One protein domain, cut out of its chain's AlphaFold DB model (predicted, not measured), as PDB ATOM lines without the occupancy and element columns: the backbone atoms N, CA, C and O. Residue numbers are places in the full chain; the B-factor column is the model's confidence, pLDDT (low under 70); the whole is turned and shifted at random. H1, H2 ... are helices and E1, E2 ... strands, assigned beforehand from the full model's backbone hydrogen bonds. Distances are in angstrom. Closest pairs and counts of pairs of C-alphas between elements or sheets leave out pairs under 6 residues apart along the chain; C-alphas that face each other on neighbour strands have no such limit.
ATOM      1  N   THR A   7      -5.711  19.926  30.077       96.19
ATOM      2  CA  THR A   7      -4.434  19.495  30.673       96.19
ATOM      3  C   THR A   7      -3.860  18.263  29.972       96.19
ATOM      4  O   THR A   7      -2.655  18.184  29.723       96.19
ATOM      5  N   ALA A   8      -4.705  17.275  29.655       97.12
ATOM      6  CA  ALA A   8      -4.269  16.053  28.985       97.12
ATOM      7  C   ALA A   8      -3.917  16.308  27.515       97.12
ATOM      8  O   ALA A   8      -2.966  15.709  27.005       97.12
ATOM      9  N   VAL A   9      -4.642  17.217  26.855       97.12
ATOM     10  CA  VAL A   9      -4.317  17.680  25.499       97.12
ATOM     11  C   VAL A   9      -2.932  18.324  25.487       97.12
ATOM     12  O   VAL A   9      -2.078  17.903  24.710       97.12
ATOM     13  N   PHE A  10      -2.656  19.252  26.406       97.25
ATOM     14  CA  PHE A  10      -1.359  19.930  26.499       97.25
ATOM     15  C   PHE A  10      -0.207  18.957  26.746       97.25
ATOM     16  O   PHE A  10       0.790  19.009  26.032       97.25
ATOM     17  N   LYS A  11      -0.373  18.006  27.674       96.88
ATOM     18  CA  LYS A  11       0.616  16.938  27.917       96.88
ATOM     19  C   LYS A  11       0.823  16.004  26.725       96.88
ATOM     20  O   LYS A  11       1.838  15.320  26.662       96.88
ATOM     21  N   SER A  12      -0.162  15.883  25.839       97.38
ATOM     22  CA  SER A  12      -0.048  15.045  24.642       97.38
ATOM     23  C   SER A  12       0.696  15.792  23.540       97.38
ATOM     24  O   SER A  12       1.631  15.248  22.963       97.38
ATOM     25  N   VAL A  13       0.334  17.057  23.309       96.75
ATOM     26  CA  VAL A  13       0.983  17.941  22.328       96.75
ATOM     27  C   VAL A  13       2.442  18.211  22.691       96.75
ATOM     28  O   VAL A  13       3.290  18.220  21.807       96.75
ATOM     29  N   SER A  14       2.765  18.338  23.981       95.62
ATOM     30  CA  SER A  14       4.139  18.566  24.449       95.62
ATOM     31  C   SER A  14       5.097  17.394  24.214       95.62
ATOM     32  O   SER A  14       6.275  17.503  24.529       95.62
ATOM     33  N   LYS A  15       4.606  16.250  23.717       96.31
ATOM     34  CA  LYS A  15       5.452  15.107  23.334       96.31
ATOM     35  C   LYS A  15       5.998  15.225  21.915       96.31
ATOM     36  O   LYS A  15       6.846  14.423  21.538       96.31
ATOM     37  N   LEU A  16       5.487  16.162  21.117       96.75
ATOM     38  CA  LEU A  16       6.034  16.435  19.794       96.75
ATOM     39  C   LEU A  16       7.423  17.079  19.936       96.75
ATOM     40  O   LEU A  16       7.641  17.831  20.889       96.75
ATOM     41  N   PRO A  17       8.358  16.834  19.000       94.19
ATOM     42  CA  PRO A  17       9.657  17.497  18.982       94.19
ATOM     43  C   PRO A  17       9.490  18.944  18.496       94.19
ATOM     44  O   PRO A  17       9.904  19.315  17.406       94.19
ATOM     45  N   THR A  18       8.837  19.781  19.303       92.19
ATOM     46  CA  THR A  18       8.404  21.136  18.933       92.19
ATOM     47  C   THR A  18       9.545  22.013  18.410       92.19
ATOM     48  O   THR A  18       9.333  22.844  17.534       92.19
ATOM     49  N   HIS A  19      10.760  21.804  18.921       89.31
ATOM     50  CA  HIS A  19      11.970  22.513  18.510       89.31
ATOM     51  C   HIS A  19      12.441  22.162  17.085       89.31
ATOM     52  O   HIS A  19      13.115  22.971  16.458       89.31
ATOM     53  N   GLU A  20      12.066  20.993  16.560       95.31
ATOM     54  CA  GLU A  20      12.353  20.567  15.184       95.31
ATOM     55  C   GLU A  20      11.261  21.033  14.203       95.31
ATOM     56  O   GLU A  20      11.492  21.139  13.000       95.31
ATOM     57  N   ILE A  21      10.065  21.358  14.706       95.06
ATOM     58  CA  ILE A  21       8.909  21.775  13.902       95.06
ATOM     59  C   ILE A  21       8.911  23.304  13.774       95.06
ATOM     60  O   ILE A  21       8.107  24.011  14.382       95.06
ATOM     61  N   THR A  22       9.826  23.829  12.962       91.31
ATOM     62  CA  THR A  22      10.063  25.279  12.805       91.31
ATOM     63  C   THR A  22       8.892  26.047  12.184       91.31
ATOM     64  O   THR A  22       8.752  27.245  12.417       91.31
ATOM     65  N   GLY A  23       8.009  25.363  11.445       92.19
ATOM     66  CA  GLY A  23       6.739  25.923  10.957       92.19
ATOM     67  C   GLY A  23       5.684  26.120  12.054       92.19
ATOM     68  O   GLY A  23       4.673  26.785  11.828       92.19
ATOM     69  N   GLY A  24       5.929  25.573  13.246       93.12
ATOM     70  CA  GLY A  24       5.082  25.699  14.418       93.12
ATOM     71  C   GLY A  24       4.114  24.542  14.633       93.12
ATOM     72  O   GLY A  24       3.647  23.882  13.706       93.12
ATOM     73  N   VAL A  25       3.777  24.320  15.903       96.00
ATOM     74  CA  VAL A  25       2.770  23.342  16.329       96.00
ATOM     75  C   VAL A  25       1.504  24.089  16.724       96.00
ATOM     76  O   VAL A  25       1.444  24.733  17.773       96.00
ATOM     77  N   LEU A  26       0.486  24.027  15.867       96.38
ATOM     78  CA  LEU A  26      -0.761  24.757  16.058       96.38
ATOM     79  C   LEU A  26      -1.782  23.932  16.841       96.38
ATOM     80  O   LEU A  26      -2.251  22.901  16.362       96.38
ATOM     81  N   LEU A  27      -2.200  24.435  18.005       96.75
ATOM     82  CA  LEU A  27      -3.272  23.832  18.794       96.75
ATOM     83  C   LEU A  27      -4.531  24.711  18.818       96.75
ATOM     84  O   LEU A  27      -4.530  25.815  19.359       96.75
ATOM     85  N   ASN A  28      -5.630  24.192  18.267       96.19
ATOM     86  CA  ASN A  28      -6.964  24.769  18.422       96.19
ATOM     87  C   ASN A  28      -7.628  24.245  19.700       96.19
ATOM     88  O   ASN A  28      -7.615  23.041  19.952       96.19
ATOM     89  N   GLN A  29      -8.261  25.126  20.468       96.12
ATOM     90  CA  GLN A  29      -9.135  24.784  21.592       96.12
ATOM     91  C   GLN A  29     -10.448  25.575  21.472       96.12
ATOM     92  O   GLN A  29     -10.461  26.690  20.948       96.12
ATOM     93  N   LYS A  30     -11.563  25.005  21.939       95.25
ATOM     94  CA  LYS A  30     -12.866  25.685  22.010       95.25
ATOM     95  C   LYS A  30     -13.347  25.710  23.460       95.25
ATOM     96  O   LYS A  30     -13.226  24.706  24.158       95.25
ATOM     97  N   LEU A  31     -13.861  26.853  23.899       95.31
ATOM     98  CA  LEU A  31     -14.467  27.085  25.211       95.31
ATOM     99  C   LEU A  31     -15.833  27.749  25.019       95.31
ATOM    100  O   LEU A  31     -16.030  28.472  24.043       95.31
ATOM    101  N   THR A  32     -16.734  27.587  25.982       94.44
ATOM    102  CA  THR A  32     -17.941  28.422  26.061       94.44
ATOM    103  C   THR A  32     -17.641  29.760  26.732       94.44
ATOM    104  O   THR A  32     -16.792  29.827  27.631       94.44
ATOM    105  N   PRO A  33     -18.365  30.837  26.386       94.44
ATOM    106  CA  PRO A  33     -18.318  32.091  27.133       94.44
ATOM    107  C   PRO A  33     -18.670  31.896  28.614       94.44
ATOM    108  O   PRO A  33     -18.048  32.504  29.488       94.44
ATOM    109  N   ALA A  34     -19.611  30.988  28.909       93.25
ATOM    110  CA  ALA A  34     -20.043  30.667  30.266       93.25
ATOM    111  C   ALA A  34     -18.869  30.253  31.173       93.25
ATOM    112  O   ALA A  34     -18.788  30.696  32.323       93.25
ATOM    113  N   LEU A  35     -17.913  29.474  30.652       92.38
ATOM    114  CA  LEU A  35     -16.723  29.064  31.401       92.38
ATOM    115  C   LEU A  35     -15.874  30.249  31.859       92.38
ATOM    116  O   LEU A  35     -15.306  30.183  32.946       92.38
ATOM    117  N   LEU A  36     -15.809  31.328  31.081       94.00
ATOM    118  CA  LEU A  36     -14.978  32.494  31.384       94.00
ATOM    119  C   LEU A  36     -15.700  33.562  32.208       94.00
ATOM    120  O   LEU A  36     -15.106  34.591  32.510       94.00
ATOM    121  N   THR A  37     -16.943  33.331  32.628       95.00
ATOM    122  CA  THR A  37     -17.641  34.249  33.546       95.00
ATOM    123  C   THR A  37     -17.129  34.143  34.985       95.00
ATOM    124  O   THR A  37     -17.104  35.137  35.708       95.00
ATOM    125  N   LYS A  38     -16.664  32.957  35.399       95.00
ATOM    126  CA  LYS A  38     -16.157  32.695  36.753       95.00
ATOM    127  C   LYS A  38     -14.679  33.065  36.875       95.00
ATOM    128  O   LYS A  38     -13.839  32.527  36.154       95.00
ATOM    129  N   GLU A  39     -14.338  33.899  37.858       96.88
ATOM    130  CA  GLU A  39     -12.946  34.287  38.148       96.88
ATOM    131  C   GLU A  39     -12.026  33.090  38.426       96.88
ATOM    132  O   GLU A  39     -10.865  33.078  38.018       96.88
ATOM    133  N   GLU A  40     -12.540  32.044  39.076       97.19
ATOM    134  CA  GLU A  40     -11.793  30.804  39.307       97.19
ATOM    135  C   GLU A  40     -11.339  30.156  37.989       97.19
ATOM    136  O   GLU A  40     -10.172  29.794  37.841       97.19
ATOM    137  N   ASN A  41     -12.229  30.069  37.001       96.69
ATOM    138  CA  ASN A  41     -11.921  29.454  35.711       96.69
ATOM    139  C   ASN A  41     -10.915  30.285  34.913       96.69
ATOM    140  O   ASN A  41     -10.025  29.721  34.279       96.69
ATOM    141  N   LYS A  42     -10.987  31.620  35.000       97.19
ATOM    142  CA  LYS A  42      -9.961  32.502  34.422       97.19
ATOM    143  C   LYS A  42      -8.589  32.213  35.032       97.19
ATOM    144  O   LYS A  42      -7.613  32.055  34.300       97.19
ATOM    145  N   LYS A  43      -8.509  32.072  36.362       98.00
ATOM    146  CA  LYS A  43      -7.262  31.708  37.058       98.00
ATOM    147  C   LYS A  43      -6.746  30.334  36.623       98.00
ATOM    148  O   LYS A  43      -5.551  30.207  36.359       98.00
ATOM    149  N   LYS A  44      -7.624  29.333  36.484       97.69
ATOM    150  CA  LYS A  44      -7.260  28.002  35.964       97.69
ATOM    151  C   LYS A  44      -6.728  28.067  34.535       97.69
ATOM    152  O   LYS A  44      -5.692  27.472  34.255       97.69
ATOM    153  N   LEU A  45      -7.374  28.832  33.651       97.56
ATOM    154  CA  LEU A  45      -6.910  29.021  32.276       97.56
ATOM    155  C   LEU A  45      -5.526  29.679  32.237       97.56
ATOM    156  O   LEU A  45      -4.637  29.201  31.542       97.56
ATOM    157  N   ILE A  46      -5.306  30.731  33.032       98.06
ATOM    158  CA  ILE A  46      -3.994  31.383  33.146       98.06
ATOM    159  C   ILE A  46      -2.934  30.388  33.635       98.06
ATOM    160  O   ILE A  46      -1.837  30.345  33.077       98.06
ATOM    161  N   ALA A  47      -3.245  29.581  34.652       98.19
ATOM    162  CA  ALA A  47      -2.331  28.558  35.153       98.19
ATOM    163  C   ALA A  47      -2.001  27.517  34.070       98.19
ATOM    164  O   ALA A  47      -0.828  27.229  33.848       98.19
ATOM    165  N   LEU A  48      -3.007  27.031  33.333       97.56
ATOM    166  CA  LEU A  48      -2.827  26.107  32.211       97.56
ATOM    167  C   LEU A  48      -1.914  26.677  31.125       97.56
ATOM    168  O   LEU A  48      -1.013  25.978  30.666       97.56
ATOM    169  N   LEU A  49      -2.112  27.939  30.738       98.25
ATOM    170  CA  LEU A  49      -1.271  28.610  29.743       98.25
ATOM    171  C   LEU A  49       0.173  28.745  30.229       98.25
ATOM    172  O   LEU A  49       1.103  28.423  29.490       98.25
ATOM    173  N   ARG A  50       0.375  29.156  31.488       98.44
ATOM    174  CA  ARG A  50       1.715  29.241  32.086       98.44
ATOM    175  C   ARG A  50       2.400  27.879  32.107       98.44
ATOM    176  O   ARG A  50       3.557  27.796  31.717       98.44
ATOM    177  N   THR A  51       1.702  26.817  32.502       98.25
ATOM    178  CA  THR A  51       2.251  25.455  32.469       98.25
ATOM    179  C   THR A  51       2.576  25.011  31.042       98.25
ATOM    180  O   THR A  51       3.645  24.449  30.814       98.25
ATOM    181  N   PHE A  52       1.698  25.280  30.071       98.00
ATOM    182  CA  PHE A  52       1.912  24.882  28.677       98.00
ATOM    183  C   PHE A  52       3.174  25.504  28.081       98.00
ATOM    184  O   PHE A  52       4.004  24.789  27.526       98.00
ATOM    185  N   PHE A  53       3.349  26.815  28.235       97.38
ATOM    186  CA  PHE A  53       4.482  27.515  27.638       97.38
ATOM    187  C   PHE A  53       5.764  27.375  28.464       97.38
ATOM    188  O   PHE A  53       6.814  27.042  27.921       97.38
ATOM    189  N   ASN A  54       5.689  27.578  29.781       97.62
ATOM    190  CA  ASN A  54       6.892  27.711  30.609       97.62
ATOM    191  C   ASN A  54       7.435  26.368  31.106       97.62
ATOM    192  O   ASN A  54       8.605  26.291  31.467       97.62
ATOM    193  N   THR A  55       6.597  25.330  31.177       97.00
ATOM    194  CA  THR A  55       6.987  24.014  31.716       97.00
ATOM    195  C   THR A  55       6.957  22.923  30.657       97.00
ATOM    196  O   THR A  55       7.825  22.060  30.646       97.00
ATOM    197  N   LEU A  56       5.955  22.937  29.775       96.56
ATOM    198  CA  LEU A  56       5.795  21.920  28.734       96.56
ATOM    199  C   LEU A  56       6.393  22.333  27.383       96.56
ATOM    200  O   LEU A  56       6.349  21.538  26.449       96.56
ATOM    201  N   HIS A  57       6.929  23.554  27.278       95.25
ATOM    202  CA  HIS A  57       7.543  24.097  26.062       95.25
ATOM    203  C   HIS A  57       6.653  23.945  24.814       95.25
ATOM    204  O   HIS A  57       7.121  23.654  23.711       95.25
ATOM    205  N   GLY A  58       5.341  24.115  24.999       95.50
ATOM    206  CA  GLY A  58       4.370  24.135  23.913       95.50
ATOM    207  C   GLY A  58       4.581  25.333  22.985       95.50
ATOM    208  O   GLY A  58       5.030  26.388  23.423       95.50
ATOM    209  N   TYR A  59       4.242  25.178  21.703       95.94
ATOM    210  CA  TYR A  59       4.493  26.218  20.699       95.94
ATOM    211  C   TYR A  59       3.414  27.301  20.677       95.94
ATOM    212  O   TYR A  59       3.688  28.482  20.861       95.94
ATOM    213  N   HIS A  60       2.170  26.901  20.419       96.19
ATOM    214  CA  HIS A  60       1.068  27.820  20.180       96.19
ATOM    215  C   HIS A  60      -0.263  27.162  20.540       96.19
ATOM    216  O   HIS A  60      -0.523  26.017  20.172       96.19
ATOM    217  N   VAL A  61      -1.128  27.913  21.219       97.38
ATOM    218  CA  VAL A  61      -2.525  27.546  21.452       97.38
ATOM    219  C   VAL A  61      -3.420  28.743  21.158       97.38
ATOM    220  O   VAL A  61      -3.100  29.869  21.532       97.38
ATOM    221  N   GLN A  62      -4.549  28.492  20.503       96.56
ATOM    222  CA  GLN A  62      -5.564  29.498  20.202       96.56
ATOM    223  C   GLN A  62      -6.956  29.014  20.600       96.56
ATOM    224  O   GLN A  62      -7.248  27.818  20.538       96.56
ATOM    225  N   TYR A  63      -7.816  29.960  20.976       96.44
ATOM    226  CA  TYR A  63      -9.156  29.679  21.480       96.44
ATOM    227  C   TYR A  63     -10.235  30.252  20.565       96.44
ATOM    228  O   TYR A  63     -10.178  31.420  20.185       96.44
ATOM    229  N   ASN A  64     -11.245  29.436  20.275       95.81
ATOM    230  CA  ASN A  64     -12.595  29.935  20.036       95.81
ATOM    231  C   ASN A  64     -13.326  30.003  21.376       95.81
ATOM    232  O   ASN A  64     -13.315  29.024  22.122       95.81
ATOM    233  N   VAL A  65     -13.967  31.133  21.662       96.31
ATOM    234  CA  VAL A  65     -14.856  31.292  22.817       96.31
ATOM    235  C   VAL A  65     -16.248  31.594  22.279       96.31
ATOM    236  O   VAL A  65     -16.584  32.748  22.036       96.31
ATOM    237  N   VAL A  66     -17.004  30.542  21.982       95.62
ATOM    238  CA  VAL A  66     -18.304  30.623  21.302       95.62
ATOM    239  C   VAL A  66     -19.093  29.345  21.575       95.62
ATOM    240  O   VAL A  66     -18.512  28.258  21.597       95.62
ATOM    241  N   ASP A  67     -20.398  29.483  21.773       94.44
ATOM    242  CA  ASP A  67     -21.298  28.351  21.991       94.44
ATOM    243  C   ASP A  67     -21.625  27.632  20.678       94.44
ATOM    244  O   ASP A  67     -21.690  28.236  19.600       94.44
ATOM    245  N   ARG A  68     -21.860  26.320  20.769       95.38
ATOM    246  CA  ARG A  68     -22.251  25.500  19.616       95.38
ATOM    247  C   ARG A  68     -23.560  25.995  19.002       95.38
ATOM    248  O   ARG A  68     -23.686  26.033  17.782       95.38
ATOM    249  N   GLU A  69     -24.507  26.383  19.842       96.44
ATOM    250  CA  GLU A  69     -25.821  26.894  19.460       96.44
ATOM    251  C   GLU A  69     -25.692  28.180  18.640       96.44
ATOM    252  O   GLU A  69     -26.351  28.308  17.614       96.44
ATOM    253  N   THR A  70     -24.785  29.084  19.026       96.88
ATOM    254  CA  THR A  70     -24.497  30.319  18.279       96.88
ATOM    255  C   THR A  70     -23.973  30.013  16.880       96.88
ATOM    256  O   THR A  70     -24.408  30.626  15.910       96.88
ATOM    257  N   LEU A  71     -23.066  29.041  16.750       97.50
ATOM    258  CA  LEU A  71     -22.542  28.640  15.443       97.50
ATOM    259  C   LEU A  71     -23.627  28.000  14.565       97.50
ATOM    260  O   LEU A  71     -23.704  28.304  13.379       97.50
ATOM    261  N   LEU A  72     -24.485  27.151  15.138       97.75
ATOM    262  CA  LEU A  72     -25.609  26.542  14.418       97.75
ATOM    263  C   LEU A  72     -26.636  27.586  13.972       97.75
ATOM    264  O   LEU A  72     -27.099  27.540  12.832       97.75
ATOM    265  N   ASP A  73     -26.964  28.548  14.835       98.12
ATOM    266  CA  ASP A  73     -27.863  29.643  14.475       98.12
ATOM    267  C   ASP A  73     -27.245  30.527  13.387       98.12
ATOM    268  O   ASP A  73     -27.932  30.899  12.444       98.12
ATOM    269  N   ALA A  74     -25.934  30.769  13.426       97.81
ATOM    270  CA  ALA A  74     -25.227  31.499  12.376       97.81
ATOM    271  C   ALA A  74     -25.182  30.758  11.027       97.81
ATOM    272  O   ALA A  74     -25.093  31.410   9.986       97.81
ATOM    273  N   GLN A  75     -25.275  29.421  11.012       97.62
ATOM    274  CA  GLN A  75     -25.458  28.660   9.769       97.62
ATOM    275  C   GLN A  75     -26.877  28.786   9.214       97.62
ATOM    276  O   GLN A  75     -27.052  28.847   7.997       97.62
ATOM    277  N   ALA A  76     -27.885  28.775  10.089       97.69
ATOM    278  CA  ALA A  76     -29.290  28.850   9.697       97.69
ATOM    279  C   ALA A  76     -29.724  30.279   9.318       97.69
ATOM    280  O   ALA A  76     -30.518  30.454   8.398       97.69
ATOM    281  N   HIS A  77     -29.178  31.280  10.009       97.44
ATOM    282  CA  HIS A  77     -29.556  32.692   9.937       97.44
ATOM    283  C   HIS A  77     -28.316  33.604   9.794       97.44
ATOM    284  O   HIS A  77     -28.047  34.439  10.666       97.44
ATOM    285  N   PRO A  78     -27.511  33.472   8.720       96.38
ATOM    286  CA  PRO A  78     -26.250  34.206   8.560       96.38
ATOM    287  C   PRO A  78     -26.410  35.736   8.558       96.38
ATOM    288  O   PRO A  78     -25.458  36.467   8.840       96.38
ATOM    289  N   GLU A  79     -27.602  36.249   8.257       96.62
ATOM    290  CA  GLU A  79     -27.944  37.669   8.310       96.62
ATOM    291  C   GLU A  79     -27.958  38.250   9.728       96.62
ATOM    292  O   GLU A  79     -27.706  39.445   9.882       96.62
ATOM    293  N   LYS A  80     -28.201  37.419  10.752       97.00
ATOM    294  CA  LYS A  80     -28.189  37.828  12.166       97.00
ATOM    295  C   LYS A  80     -26.786  37.835  12.774       97.00
ATOM    296  O   LYS A  80     -26.589  38.436  13.820       97.00
ATOM    297  N   HIS A  81     -25.828  37.192  12.105       97.25
ATOM    298  CA  HIS A  81     -24.473  36.922  12.609       97.25
ATOM    299  C   HIS A  81     -23.395  37.430  11.645       97.25
ATOM    300  O   HIS A  81     -22.367  36.785  11.438       97.25
ATOM    301  N   ARG A  82     -23.640  38.573  10.988       94.81
ATOM    302  CA  ARG A  82     -22.766  39.094   9.920       94.81
ATOM    303  C   ARG A  82     -21.352  39.429  10.383       94.81
ATOM    304  O   ARG A  82     -20.423  39.367   9.586       94.81
ATOM    305  N   ASP A  83     -21.215  39.794  11.646       96.69
ATOM    306  CA  ASP A  83     -19.985  40.186  12.322       96.69
ATOM    307  C   ASP A  83     -19.386  39.059  13.176       96.69
ATOM    308  O   ASP A  83     -18.352  39.261  13.816       96.69
ATOM    309  N   LEU A  84     -19.977  37.857  13.165       97.31
ATOM    310  CA  LEU A  84     -19.461  36.716  13.914       97.31
ATOM    311  C   LEU A  84     -18.109  36.277  13.347       97.31
ATOM    312  O   LEU A  84     -18.022  35.746  12.239       97.31
ATOM    313  N   ILE A  85     -17.051  36.454  14.137       97.31
ATOM    314  CA  ILE A  85     -15.688  36.042  13.799       97.31
ATOM    315  C   ILE A  85     -15.330  34.767  14.562       97.31
ATOM    316  O   ILE A  85     -15.503  34.685  15.775       97.31
ATOM    317  N   VAL A  86     -14.744  33.797  13.859       97.12
ATOM    318  CA  VAL A  86     -14.248  32.540  14.441       97.12
ATOM    319  C   VAL A  86     -12.775  32.312  14.116       97.12
ATOM    320  O   VAL A  86     -12.264  32.802  13.107       97.12
ATOM    321  N   ARG A  87     -12.084  31.522  14.943       97.12
ATOM    322  CA  ARG A  87     -10.755  30.978  14.636       97.12
ATOM    323  C   ARG A  87     -10.845  29.682  13.839       97.12
ATOM    324  O   ARG A  87     -11.504  28.732  14.257       97.12
ATOM    325  N   VAL A  88     -10.101  29.619  12.736       93.06
ATOM    326  CA  VAL A  88     -10.033  28.438  11.862       93.06
ATOM    327  C   VAL A  88      -8.797  27.599  12.204       93.06
ATOM    328  O   VAL A  88      -8.886  26.653  12.988       93.06
ATOM    329  N   ALA A  89      -7.630  27.960  11.672       90.31
ATOM    330  CA  ALA A  89      -6.329  27.386  12.009       90.31
ATOM    331  C   ALA A  89      -5.247  28.434  11.710       90.31
ATOM    332  O   ALA A  89      -4.824  28.590  10.572       90.31
ATOM    333  N   GLY A  90      -4.863  29.216  12.721       89.56
ATOM    334  CA  GLY A  90      -3.847  30.270  12.599       89.56
ATOM    335  C   GLY A  90      -4.374  31.629  12.135       89.56
ATOM    336  O   GLY A  90      -3.637  32.607  12.162       89.56
ATOM    337  N   TYR A  91      -5.656  31.725  11.768       93.75
ATOM    338  CA  TYR A  91      -6.301  32.976  11.367       93.75
ATOM    339  C   TYR A  91      -7.774  33.033  11.801       93.75
ATOM    340  O   TYR A  91      -8.341  32.046  12.287       93.75
ATOM    341  N   SER A  92      -8.371  34.220  11.651       96.62
ATOM    342  CA  SER A  92      -9.779  34.518  11.929       96.62
ATOM    343  C   SER A  92     -10.478  34.848  10.631       96.62
ATOM    344  O   SER A  92      -9.888  35.493   9.769       96.62
ATOM    345  N   ALA A  93     -11.742  34.470  10.538       96.62
ATOM    346  CA  ALA A  93     -12.608  34.843   9.435       96.62
ATOM    347  C   ALA A  93     -14.024  35.088   9.949       96.62
ATOM    348  O   ALA A  93     -14.395  34.579  11.012       96.62
ATOM    349  N   PHE A  94     -14.808  35.838   9.180       97.81
ATOM    350  CA  PHE A  94     -16.247  35.885   9.393       97.81
ATOM    351  C   PHE A  94     -16.831  34.493   9.149       97.81
ATOM    352  O   PHE A  94     -16.514  33.837   8.160       97.81
ATOM    353  N   PHE A  95     -17.661  34.013  10.064       97.88
ATOM    354  CA  PHE A  95     -18.185  32.654  10.007       97.88
ATOM    355  C   PHE A  95     -19.059  32.428   8.766       97.88
ATOM    356  O   PHE A  95     -18.968  31.390   8.113       97.88
ATOM    357  N   ASN A  96     -19.846  33.436   8.392       95.25
ATOM    358  CA  ASN A  96     -20.756  33.397   7.248       95.25
ATOM    359  C   ASN A  96     -20.057  33.374   5.874       95.25
ATOM    360  O   ASN A  96     -20.707  33.015   4.896       95.25
ATOM    361  N   VAL A  97     -18.766  33.727   5.777       95.00
ATOM    362  CA  VAL A  97     -18.003  33.628   4.514       95.00
ATOM    363  C   VAL A  97     -17.286  32.287   4.360       95.00
ATOM    364  O   VAL A  97     -16.695  32.018   3.315       95.00
ATOM    365  N   LEU A  98     -17.295  31.451   5.400       96.88
ATOM    366  CA  LEU A  98     -16.684  30.129   5.356       96.88
ATOM    367  C   LEU A  98     -17.560  29.148   4.576       96.88
ATOM    368  O   LEU A  98     -18.786  29.240   4.576       96.88
ATOM    369  N   SER A  99     -16.917  28.163   3.946       97.19
ATOM    370  CA  SER A  99     -17.636  27.046   3.332       97.19
ATOM    371  C   SER A  99     -18.428  26.267   4.389       97.19
ATOM    372  O   SER A  99     -18.008  26.192   5.547       97.19
ATOM    373  N   ARG A 100     -19.537  25.635   3.986       96.69
ATOM    374  CA  ARG A 100     -20.365  24.839   4.903       96.69
ATOM    375  C   ARG A 100     -19.555  23.748   5.608       96.69
ATOM    376  O   ARG A 100     -19.638  23.627   6.823       96.69
ATOM    377  N   GLN A 101     -18.691  23.060   4.866       96.94
ATOM    378  CA  GLN A 101     -17.781  22.056   5.415       96.94
ATOM    379  C   GLN A 101     -16.871  22.641   6.506       96.94
ATOM    380  O   GLN A 101     -16.763  22.079   7.586       96.94
ATOM    381  N   THR A 102     -16.261  23.807   6.270       96.12
ATOM    382  CA  THR A 102     -15.396  24.452   7.271       96.12
ATOM    383  C   THR A 102     -16.173  24.901   8.510       96.12
ATOM    384  O   THR A 102     -15.645  24.858   9.620       96.12
ATOM    385  N   GLN A 103     -17.415  25.356   8.340       97.56
ATOM    386  CA  GLN A 103     -18.283  25.703   9.464       97.56
ATOM    387  C   GLN A 103     -18.610  24.464  10.309       97.56
ATOM    388  O   GLN A 103     -18.451  24.510  11.529       97.56
ATOM    389  N   ASP A 104     -19.003  23.366   9.658       97.31
ATOM    390  CA  ASP A 104     -19.314  22.091  10.311       97.31
ATOM    391  C   ASP A 104     -18.077  21.558  11.064       97.31
ATOM    392  O   ASP A 104     -18.162  21.260  12.258       97.31
ATOM    393  N   ASP A 105     -16.893  21.603  10.441       95.19
ATOM    394  CA  ASP A 105     -15.619  21.223  11.067       95.19
ATOM    395  C   ASP A 105     -15.316  22.030  12.342       95.19
ATOM    396  O   ASP A 105     -14.703  21.520  13.280       95.19
ATOM    397  N   ILE A 106     -15.693  23.314  12.401       95.06
ATOM    398  CA  ILE A 106     -15.503  24.157  13.594       95.06
ATOM    399  C   ILE A 106     -16.533  23.811  14.674       95.06
ATOM    400  O   ILE A 106     -16.184  23.749  15.859       95.06
ATOM    401  N   ILE A 107     -17.785  23.578  14.277       96.06
ATOM    402  CA  ILE A 107     -18.887  23.201  15.168       96.06
ATOM    403  C   ILE A 107     -18.577  21.881  15.880       96.06
ATOM    404  O   ILE A 107     -18.767  21.790  17.096       96.06
ATOM    405  N   GLU A 108     -18.051  20.896  15.153       95.06
ATOM    406  CA  GLU A 108     -17.749  19.551  15.655       95.06
ATOM    407  C   GLU A 108     -16.536  19.482  16.594       95.06
ATOM    408  O   GLU A 108     -16.358  18.484  17.298       95.06
ATOM    409  N   ARG A 109     -15.704  20.531  16.660       93.19
ATOM    410  CA  ARG A 109     -14.547  20.557  17.572       93.19
ATOM    411  C   ARG A 109     -14.977  20.392  19.026       93.19
ATOM    412  O   ARG A 109     -15.941  21.015  19.477       93.19
TER     413      ARG A 109
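What this domain is: This is residues 7 to 109 of the 114 residues of the protein "PFL-like enzyme TdcE" of Firmicutes bacterium ADurb.Bin467 (UniProt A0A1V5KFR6). Two parallel strands, E1 and E2, lie side by side as a narrow ribbon through the middle; the chain leaves the end of E1, turns through the short helix H2 and folds back along the long helix H3 before E2, making a wide, open triangle with few contacts inside. H1 is near the last turns of H3, and toward the other end of the ribbon a second group holds the small hairpin E3 and E4 and the helices H4 and H5, side by side and running opposite ways. The printed part has 103 residues with five named helices and four named strands, in the order H1 E1 H2 H3 E2 H4 E3 E4 H5; the class is mixed, helices and strands. It is only just loose, close to compact, with a radius of gyration of the C-alphas of 15.5 A, and only just flat, spanning 44 by 34 by 19 A.

How they stand to each other: H1, residues 7 to 13, is close to but not clearly touching H3, residues 39 to 54; their closest C-alphas are those of Phe 10 and Phe 52, 6.3 A apart, at a shallow tilt of 25 degrees, the same way. E1, residues 26 to 31, is the parallel neighbour of E2, residues 60 to 65, at 25 degrees; N 29 and O 62 are 2.9 A apart, N 64 and O 29 also 2.9 A, within hydrogen-bond range. With H2, residues 33 to 37, and H3 between them, E1 and E2 form a strand-helix-strand unit, two parallel strands joined through helices, with a right-handed crossover. H2 is close to but not clearly touching H3, the closest C-alphas being those of Leu 36 and Lys 42, 5.9 A apart. H3 and E2 are near each other, with 6 pairs of C-alphas within 10 A. H4, residues 68 to 76, touches H5, residues 100 to 107, at a shallow tilt of 16 degrees, opposite ways; the closest C-alphas are those of Arg 68 and Ile 107, 6.0 A apart. E3, residues 85 to 87, and E4, residues 92 to 94, form an antiparallel hairpin, with N 86 and O 93 3.0 A apart. The closest C-alphas of E2 and E3 are those of Asn 64 and Arg 87, 5.8 A apart. In the five helices every O i to N i+4 pair is within hydrogen-bond range.

Where its parts are: H1 begins at C-alpha 7 (-4.434, 19.495, 30.673). H3 measures 22.2 A, E1 16.6 A, E2 16.5 A and H4 12.6 A. H5 ends at C-alpha 107 (-18.887, 23.201, 15.168).

The domain as a whole: The C-alphas of Glu 20 and Glu 79, 44.3 A apart, are the two farthest apart. Residues 37 to 44 stand free. The link from H1 to E1 is long, 12 residues. The printed part has no cut, and no printed residue is under 70 in pLDDT.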